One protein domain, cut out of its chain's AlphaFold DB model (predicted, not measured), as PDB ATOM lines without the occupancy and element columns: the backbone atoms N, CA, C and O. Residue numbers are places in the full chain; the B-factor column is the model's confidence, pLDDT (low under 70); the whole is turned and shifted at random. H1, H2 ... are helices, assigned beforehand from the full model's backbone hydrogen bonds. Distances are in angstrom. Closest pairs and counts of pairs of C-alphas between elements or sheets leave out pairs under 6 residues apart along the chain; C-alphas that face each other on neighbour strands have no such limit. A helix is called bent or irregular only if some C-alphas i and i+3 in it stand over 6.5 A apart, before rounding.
ATOM      1  N   HIS A  15     252.208 325.605 142.957       66.62
ATOM      2  CA  HIS A  15     250.972 324.827 143.086       66.62
ATOM      3  C   HIS A  15     249.892 325.247 142.070       66.62
ATOM      4  O   HIS A  15     249.128 324.408 141.584       66.62
ATOM      5  N   ALA A  16     249.813 326.537 141.738       66.62
ATOM      6  CA  ALA A  16     248.881 327.035 140.727       66.62
ATOM      7  C   ALA A  16     249.329 326.631 139.315       66.62
ATOM      8  O   ALA A  16     248.510 326.189 138.511       66.62
ATOM      9  N   PHE A  17     250.636 326.702 139.046       66.94
ATOM     10  CA  PHE A  17     251.214 326.271 137.775       66.94
ATOM     11  C   PHE A  17     251.074 324.765 137.560       66.94
ATOM     12  O   PHE A  17     250.657 324.353 136.487       66.94
ATOM     13  N   ILE A  18     251.331 323.935 138.571       74.12
ATOM     14  CA  ILE A  18     251.173 322.475 138.479       74.12
ATOM     15  C   ILE A  18     249.704 322.101 138.247       74.12
ATOM     16  O   ILE A  18     249.415 321.257 137.400       74.12
ATOM     17  N   ARG A  19     248.760 322.762 138.937       73.56
ATOM     18  CA  ARG A  19     247.317 322.561 138.709       73.56
ATOM     19  C   ARG A  19     246.879 322.931 137.295       73.56
ATOM     20  O   ARG A  19     245.930 322.340 136.803       73.56
ATOM     21  N   PHE A  20     247.561 323.879 136.658       69.88
ATOM     22  CA  PHE A  20     247.312 324.265 135.272       69.88
ATOM     23  C   PHE A  20     248.021 323.345 134.265       69.88
ATOM     24  O   PHE A  20     247.443 322.961 133.255       69.88
ATOM     25  N   LEU A  21     249.257 322.933 134.548       75.62
ATOM     26  CA  LEU A  21     250.053 322.074 133.669       75.62
ATOM     27  C   LEU A  21     249.494 320.653 133.588       75.62
ATOM     28  O   LEU A  21     249.601 320.024 132.540       75.62
ATOM     29  N   LEU A  22     248.875 320.155 134.661       74.94
ATOM     30  CA  LEU A  22     248.286 318.819 134.691       74.94
ATOM     31  C   LEU A  22     247.195 318.630 133.610       74.94
ATOM     32  O   LEU A  22     247.399 317.778 132.745       74.94
ATOM     33  N   PRO A  23     246.097 319.415 133.556       72.06
ATOM     34  CA  PRO A  23     245.075 319.266 132.517       72.06
ATOM     35  C   PRO A  23     245.617 319.568 131.116       72.06
ATOM     36  O   PRO A  23     245.250 318.891 130.161       72.06
ATOM     37  N   VAL A  24     246.543 320.522 130.992       72.94
ATOM     38  CA  VAL A  24     247.186 320.858 129.715       72.94
ATOM     39  C   VAL A  24     248.019 319.682 129.188       72.94
ATOM     40  O   VAL A  24     247.933 319.341 128.012       72.94
ATOM     41  N   SER A  25     248.775 319.002 130.053       76.50
ATOM     42  CA  SER A  25     249.555 317.814 129.678       76.50
ATOM     43  C   SER A  25     248.669 316.636 129.266       76.50
ATOM     44  O   SER A  25     248.971 315.955 128.288       76.50
ATOM     45  N   VAL A  26     247.542 316.437 129.958       76.12
ATOM     46  CA  VAL A  26     246.548 315.412 129.613       76.12
ATOM     47  C   VAL A  26     245.889 315.737 128.274       76.12
ATOM     48  O   VAL A  26     245.757 314.847 127.441       76.12
ATOM     49  N   LEU A  27     245.554 317.004 128.020       74.06
ATOM     50  CA  LEU A  27     245.030 317.448 126.730       74.06
ATOM     51  C   LEU A  27     246.018 317.143 125.598       74.06
ATOM     52  O   LEU A  27     245.623 316.543 124.604       74.06
ATOM     53  N   PHE A  28     247.301 317.486 125.751       77.56
ATOM     54  CA  PHE A  28     248.317 317.170 124.740       77.56
ATOM     55  C   PHE A  28     248.496 315.664 124.536       77.56
ATOM     56  O   PHE A  28     248.662 315.224 123.399       77.56
ATOM     57  N   LEU A  29     248.425 314.866 125.603       78.12
ATOM     58  CA  LEU A  29     248.488 313.409 125.509       78.12
ATOM     59  C   LEU A  29     247.295 312.850 124.723       78.12
ATOM     60  O   LEU A  29     247.487 312.006 123.850       78.12
ATOM     61  N   VAL A  30     246.081 313.343 124.985       72.75
ATOM     62  CA  VAL A  30     244.885 312.911 124.251       72.75
ATOM     63  C   VAL A  30     244.931 313.385 122.804       72.75
ATOM     64  O   VAL A  30     244.659 312.590 121.916       72.75
ATOM     65  N   LEU A  31     245.349 314.623 122.533       70.31
ATOM     66  CA  LEU A  31     245.537 315.118 121.167       70.31
ATOM     67  C   LEU A  31     246.586 314.294 120.409       70.31
ATOM     68  O   LEU A  31     246.345 313.903 119.272       70.31
ATOM     69  N   SER A  32     247.709 313.954 121.047       73.38
ATOM     70  CA  SER A  32     248.742 313.082 120.473       73.38
ATOM     71  C   SER A  32     248.223 311.665 120.210       73.38
ATOM     72  O   SER A  32     248.578 311.045 119.205       73.38
ATOM     73  N   TYR A  33     247.376 311.143 121.097       74.94
ATOM     74  CA  TYR A  33     246.741 309.839 120.937       74.94
ATOM     75  C   TYR A  33     245.700 309.858 119.806       74.94
ATOM     76  O   TYR A  33     245.708 308.985 118.944       74.94
ATOM     77  N   CYS A  34     244.877 310.905 119.735       67.94
ATOM     78  CA  CYS A  34     243.908 311.155 118.666       67.94
ATOM     79  C   CYS A  34     244.548 311.527 117.324       67.94
ATOM     80  O   CYS A  34     243.884 311.441 116.303       67.94
ATOM     81  N   HIS A  35     245.806 311.966 117.304       65.38
ATOM     82  CA  HIS A  35     246.568 312.108 116.066       65.38
ATOM     83  C   HIS A  35     247.075 310.741 115.576       65.38
ATOM     84  O   HIS A  35     247.200 310.509 114.376       65.38
ATOM     85  N   SER A  36     247.392 309.826 116.496       69.75
ATOM     86  CA  SER A  36     247.933 308.499 116.164       69.75
ATOM     87  C   SER A  36     246.839 307.496 115.789       69.75
ATOM     88  O   SER A  36     247.049 306.612 114.963       69.75
ATOM     89  N   CYS A  37     245.661 307.631 116.390       60.91
ATOM     90  CA  CYS A  37     244.455 306.920 116.001       60.91
ATOM     91  C   CYS A  37     243.655 307.842 115.078       60.91
ATOM     92  O   CYS A  37     243.331 308.936 115.502       60.91
ATOM     93  N   ASP A  38     243.297 307.434 113.859       63.59
ATOM     94  CA  ASP A  38     242.544 308.246 112.873       63.59
ATOM     95  C   ASP A  38     241.062 308.477 113.285       63.59
ATOM     96  O   ASP A  38     240.112 308.312 112.521       63.59
ATOM     97  N   VAL A  39     240.826 308.813 114.555       58.06
ATOM     98  CA  VAL A  39     239.527 309.078 115.174       58.06
ATOM     99  C   VAL A  39     239.202 310.563 115.061       58.06
ATOM    100  O   VAL A  39     239.120 311.304 116.043       58.06
ATOM    101  N   ARG A  40     238.955 310.999 113.825       60.47
ATOM    102  CA  ARG A  40     238.542 312.378 113.517       60.47
ATOM    103  C   ARG A  40     237.238 312.791 114.212       60.47
ATOM    104  O   ARG A  40     237.083 313.958 114.552       60.47
ATOM    105  N   LEU A  41     236.327 311.848 114.481       56.59
ATOM    106  CA  LEU A  41     235.065 312.131 115.183       56.59
ATOM    107  C   LEU A  41     235.230 312.345 116.693       56.59
ATOM    108  O   LEU A  41     234.531 313.178 117.266       56.59
ATOM    109  N   LEU A  42     236.139 311.606 117.340       57.66
ATOM    110  CA  LEU A  42     236.339 311.712 118.788       57.66
ATOM    111  C   LEU A  42     237.044 313.029 119.140       57.66
ATOM    112  O   LEU A  42     236.708 313.659 120.134       57.66
ATOM    113  N   SER A  43     237.953 313.477 118.267       64.06
ATOM    114  CA  SER A  43     238.680 314.743 118.395       64.06
ATOM    115  C   SER A  43     237.750 315.957 118.490       64.06
ATOM    116  O   SER A  43     237.897 316.766 119.401       64.06
ATOM    117  N   VAL A  44     236.749 316.082 117.615       63.06
ATOM    118  CA  VAL A  44     235.895 317.287 117.570       63.06
ATOM    119  C   VAL A  44     234.995 317.396 118.806       63.06
ATOM    120  O   VAL A  44     234.901 318.457 119.416       63.06
ATOM    121  N   GLN A  45     234.375 316.292 119.225       63.59
ATOM    122  CA  GLN A  45     233.503 316.286 120.406       63.59
ATOM    123  C   GLN A  45     234.292 316.487 121.704       63.59
ATOM    124  O   GLN A  45     233.869 317.233 122.587       63.59
ATOM    125  N   PHE A  46     235.466 315.859 121.798       64.62
ATOM    126  CA  PHE A  46     236.328 315.944 122.970       64.62
ATOM    127  C   PHE A  46     237.003 317.313 123.099       64.62
ATOM    128  O   PHE A  46     237.091 317.854 124.195       64.62
ATOM    129  N   THR A  47     237.430 317.916 121.984       68.06
ATOM    130  CA  THR A  47     237.977 319.282 121.992       68.06
ATOM    131  C   THR A  47     236.909 320.307 122.337       68.06
ATOM    132  O   THR A  47     237.188 321.196 123.129       68.06
ATOM    133  N   SER A  48     235.678 320.166 121.836       68.31
ATOM    134  CA  SER A  48     234.593 321.098 122.162       68.31
ATOM    135  C   SER A  48     234.205 321.060 123.643       68.31
ATOM    136  O   SER A  48     234.001 322.111 124.245       68.31
ATOM    137  N   THR A  49     234.117 319.872 124.245       66.81
ATOM    138  CA  THR A  49     233.785 319.731 125.675       66.81
ATOM    139  C   THR A  49     234.937 320.169 126.574       66.81
ATOM    140  O   THR A  49     234.715 320.895 127.539       66.81
ATOM    141  N   LEU A  50     236.181 319.828 126.225       64.81
ATOM    142  CA  LEU A  50     237.339 320.297 126.984       64.81
ATOM    143  C   LEU A  50     237.573 321.796 126.861       64.81
ATOM    144  O   LEU A  50     237.967 322.409 127.844       64.81
ATOM    145  N   LEU A  51     237.343 322.397 125.694       69.69
ATOM    146  CA  LEU A  51     237.446 323.848 125.534       69.69
ATOM    147  C   LEU A  51     236.408 324.570 126.391       69.69
ATOM    148  O   LEU A  51     236.743 325.582 126.990       69.69
ATOM    149  N   HIS A  52     235.200 324.019 126.506       69.94
ATOM    150  CA  HIS A  52     234.155 324.571 127.362       69.94
ATOM    151  C   HIS A  52     234.526 324.503 128.856       69.94
ATOM    152  O   HIS A  52     234.392 325.490 129.578       69.94
ATOM    153  N   ASP A  53     235.064 323.373 129.321       63.12
ATOM    154  CA  ASP A  53     235.516 323.234 130.714       63.12
ATOM    155  C   ASP A  53     236.775 324.064 131.011       63.12
ATOM    156  O   ASP A  53     236.954 324.577 132.119       63.12
ATOM    157  N   LEU A  54     237.647 324.229 130.014       63.34
ATOM    158  CA  LEU A  54     238.819 325.090 130.106       63.34
ATOM    159  C   LEU A  54     238.419 326.566 130.138       63.34
ATOM    160  O   LEU A  54     239.037 327.302 130.894       63.34
ATOM    161  N   ASP A  55     237.387 326.994 129.410       65.69
ATOM    162  CA  ASP A  55     236.931 328.392 129.382       65.69
ATOM    163  C   ASP A  55     236.500 328.882 130.774       65.69
ATOM    164  O   ASP A  55     236.877 329.968 131.216       65.69
ATOM    165  N   HIS A  56     235.834 328.017 131.546       65.25
ATOM    166  CA  HIS A  56     235.465 328.318 132.930       65.25
ATOM    167  C   HIS A  56     236.683 328.360 133.880       65.25
ATOM    168  O   HIS A  56     236.667 329.038 134.913       65.25
ATOM    169  N   PHE A  57     237.750 327.618 133.577       59.69
ATOM    170  CA  PHE A  57     238.922 327.484 134.451       59.69
ATOM    171  C   PHE A  57     240.065 328.444 134.101       59.69
ATOM    172  O   PHE A  57     240.958 328.710 134.915       59.69
ATOM    173  N   ILE A  58     240.062 328.961 132.878       64.75
ATOM    174  CA  ILE A  58     241.150 329.732 132.310       64.75
ATOM    175  C   ILE A  58     240.906 331.218 132.556       64.75
ATOM    176  O   ILE A  58     240.094 331.886 131.929       64.75
ATOM    177  N   SER A  59     241.701 331.789 133.461       74.50
ATOM    178  CA  SER A  59     241.841 333.246 133.527       74.50
ATOM    179  C   SER A  59     242.298 333.804 132.167       74.50
ATOM    180  O   SER A  59     243.074 333.161 131.460       74.50
ATOM    181  N   ARG A  60     241.927 335.048 131.833       74.88
ATOM    182  CA  ARG A  60     242.334 335.740 130.586       74.88
ATOM    183  C   ARG A  60     243.835 335.614 130.256       74.88
ATOM    184  O   ARG A  60     244.216 335.533 129.095       74.88
ATOM    185  N   LYS A  61     244.699 335.558 131.279       71.25
ATOM    186  CA  LYS A  61     246.155 335.364 131.132       71.25
ATOM    187  C   LYS A  61     246.536 333.932 130.745       71.25
ATOM    188  O   LYS A  61     247.463 333.738 129.966       71.25
ATOM    189  N   ALA A  62     245.831 332.940 131.277       74.38
ATOM    190  CA  ALA A  62     246.023 331.540 130.925       74.38
ATOM    191  C   ALA A  62     245.533 331.239 129.497       74.38
ATOM    192  O   ALA A  62     246.143 330.413 128.828       74.38
ATOM    193  N   MET A  63     244.524 331.965 128.997       78.12
ATOM    194  CA  MET A  63     244.037 331.820 127.619       78.12
ATOM    195  C   MET A  63     245.123 332.227 126.627       78.12
ATOM    196  O   MET A  63     245.415 331.490 125.697       78.12
ATOM    197  N   LEU A  64     245.804 333.348 126.887       74.56
ATOM    198  CA  LEU A  64     246.930 333.796 126.064       74.56
ATOM    199  C   LEU A  64     248.076 332.774 126.053       74.56
ATOM    200  O   LEU A  64     248.629 332.487 124.997       74.56
ATOM    201  N   LEU A  65     248.417 332.187 127.206       76.88
ATOM    202  CA  LEU A  65     249.438 331.134 127.283       76.88
ATOM    203  C   LEU A  65     249.013 329.861 126.545       76.88
ATOM    204  O   LEU A  65     249.830 329.250 125.862       76.88
ATOM    205  N   PHE A  66     247.744 329.482 126.662       77.31
ATOM    206  CA  PHE A  66     247.168 328.338 125.971       77.31
ATOM    207  C   PHE A  66     247.169 328.537 124.451       77.31
ATOM    208  O   PHE A  66     247.674 327.685 123.725       77.31
ATOM    209  N   CYS A  67     246.715 329.694 123.968       77.69
ATOM    210  CA  CYS A  67     246.785 330.066 122.557       77.69
ATOM    211  C   CYS A  67     248.230 330.081 122.053       77.69
ATOM    212  O   CYS A  67     248.507 329.515 121.003       77.69
ATOM    213  N   ASN A  68     249.172 330.648 122.815       78.19
ATOM    214  CA  ASN A  68     250.590 330.636 122.449       78.19
ATOM    215  C   ASN A  68     251.149 329.207 122.364       78.19
ATOM    216  O   ASN A  68     251.929 328.910 121.463       78.19
ATOM    217  N   ALA A  69     250.737 328.310 123.263       78.69
ATOM    218  CA  ALA A  69     251.136 326.906 123.232       78.69
ATOM    219  C   ALA A  69     250.536 326.154 122.030       78.69
ATOM    220  O   ALA A  69     251.253 325.411 121.363       78.69
ATOM    221  N   LEU A  70     249.255 326.382 121.712       80.56
ATOM    222  CA  LEU A  70     248.611 325.827 120.518       80.56
ATOM    223  C   LEU A  70     249.275 326.333 119.234       80.56
ATOM    224  O   LEU A  70     249.556 325.543 118.339       80.56
ATOM    225  N   LEU A  71     249.579 327.630 119.156       82.19
ATOM    226  CA  LEU A  71     250.286 328.217 118.019       82.19
ATOM    227  C   LEU A  71     251.687 327.618 117.865       82.19
ATOM    228  O   LEU A  71     252.076 327.280 116.750       82.19
ATOM    229  N   LEU A  72     252.433 327.426 118.959       80.94
ATOM    230  CA  LEU A  72     253.737 326.750 118.939       80.94
ATOM    231  C   LEU A  72     253.634 325.295 118.468       80.94
ATOM    232  O   LEU A  72     254.502 324.833 117.732       80.94
ATOM    233  N   LEU A  73     252.576 324.581 118.858       76.38
ATOM    234  CA  LEU A  73     252.331 323.216 118.398       76.38
ATOM    235  C   LEU A  73     252.030 323.185 116.892       76.38
ATOM    236  O   LEU A  73     252.706 322.487 116.146       76.38
ATOM    237  N   VAL A  74     251.092 324.015 116.425       77.88
ATOM    238  CA  VAL A  74     250.721 324.095 115.002       77.88
ATOM    239  C   VAL A  74     251.915 324.503 114.140       77.88
ATOM    240  O   VAL A  74     252.153 323.920 113.085       77.88
ATOM    241  N   THR A  75     252.695 325.488 114.583       79.94
ATOM    242  CA  THR A  75     253.884 325.955 113.852       79.94
ATOM    243  C   THR A  75     255.027 324.937 113.871       79.94
ATOM    244  O   THR A  75     255.774 324.858 112.893       79.94
ATOM    245  N   ARG A  76     255.144 324.114 114.922       78.44
ATOM    246  CA  ARG A  76     256.050 322.957 114.963       78.44
ATOM    247  C   ARG A  76     255.629 321.878 113.966       78.44
ATOM    248  O   ARG A  76     256.462 321.438 113.180       78.44
ATOM    249  N   ASP A  77     254.361 321.482 113.976       70.75
ATOM    250  CA  ASP A  77     253.854 320.401 113.118       70.75
ATOM    251  C   ASP A  77     253.817 320.814 111.639       70.75
ATOM    252  O   ASP A  77     254.020 319.993 110.749       70.75
ATOM    253  N   SER A  78     253.662 322.113 111.369       77.75
ATOM    254  CA  SER A  78     253.741 322.683 110.017       77.75
ATOM    255  C   SER A  78     255.174 322.789 109.476       77.75
ATOM    256  O   SER A  78     255.369 323.294 108.372       77.75
ATOM    257  N   GLY A  79     256.195 322.391 110.248       73.81
ATOM    258  CA  GLY A  79     257.603 322.562 109.874       73.81
ATOM    259  C   GLY A  79     258.045 324.028 109.776       73.81
ATOM    260  O   GLY A  79     259.094 324.317 109.204       73.81
TER     261      GLY A  79
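This is residues 15 to 79 of the 199 residues of an uncharacterized protein of Musa acuminata subsp. malaccensis (UniProt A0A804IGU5). Three helices follow one another in a zigzag: H1 and H2 make a helical hairpin joined at a narrow turn, and H3 turns back after H2 in roughly the sense of H1, with the three centres at the corners of a triangle. H1 and H2 touch near their link, H3 is near both without touching either, and two stretches stick out: residues 36 to 41 at the turn between H1 and H2, and residues 74 to 79 at the end of the printed part. The printed part has 65 residues with three named helices, in the order H1, H2, H3, and no named strand; the class is all helix. The whole is only just compact, close to loose, with a radius of gyration of the C-alphas of 12.4 A, and the C-alphas span 34 by 27 by 18 A.

H1, residues 15 to 36, touches H2, residues 40 to 57, and the two form a helical hairpin. Their lines stand at a shallow tilt of 11 degrees, opposite ways, with centres 12.5 A apart. H1 touches H2 with residues 31 to 34 alone, and H2 touches H1 with residues 40 to 43 alone; the closest C-alphas of the two helices, those of Cys 34 and Ser 43, are 6.3 A apart. H3, residues 60 to 77, touches no helix. H2 and H3 are near each other, with 6 pairs of C-alphas within 10 A and the closest at 8.1 A. H1 and H3 are also near each other, with 5 such pairs. In H3 every pair of O i and N i+4 is within hydrogen-bond range; in H1 17 of 18 are, and in H2 11 of 14.

H1 begins at C-alpha 15, at (250.972, 324.827, 143.086), and measures 31.6 A from its first to its last C-alpha. It is neither bent nor irregular, but only just: C-alphas 20 and 23 are 6.1 A apart. H2 begins at C-alpha 40, at (238.542, 312.378, 113.517), and measures 25.8 A. H3 measures 25.9 A and ends at C-alpha 77, at (253.854, 320.401, 113.118).

The two C-alphas farthest apart in the domain are those of His 15 and Asp 38, at 35.5 A. The printed part has no cut. The links from H1 to H2, of 3 residues, and from H2 to H3, of 2 residues, are both tight. Residues 36 to 41 stand free, and so do residues 74 to 79, of which 74 to 77 belong to H3. The mean pLDDT of the printed part is 70.9; residues 15 to 17, residue 20 and residues 34 to 58 are under 70.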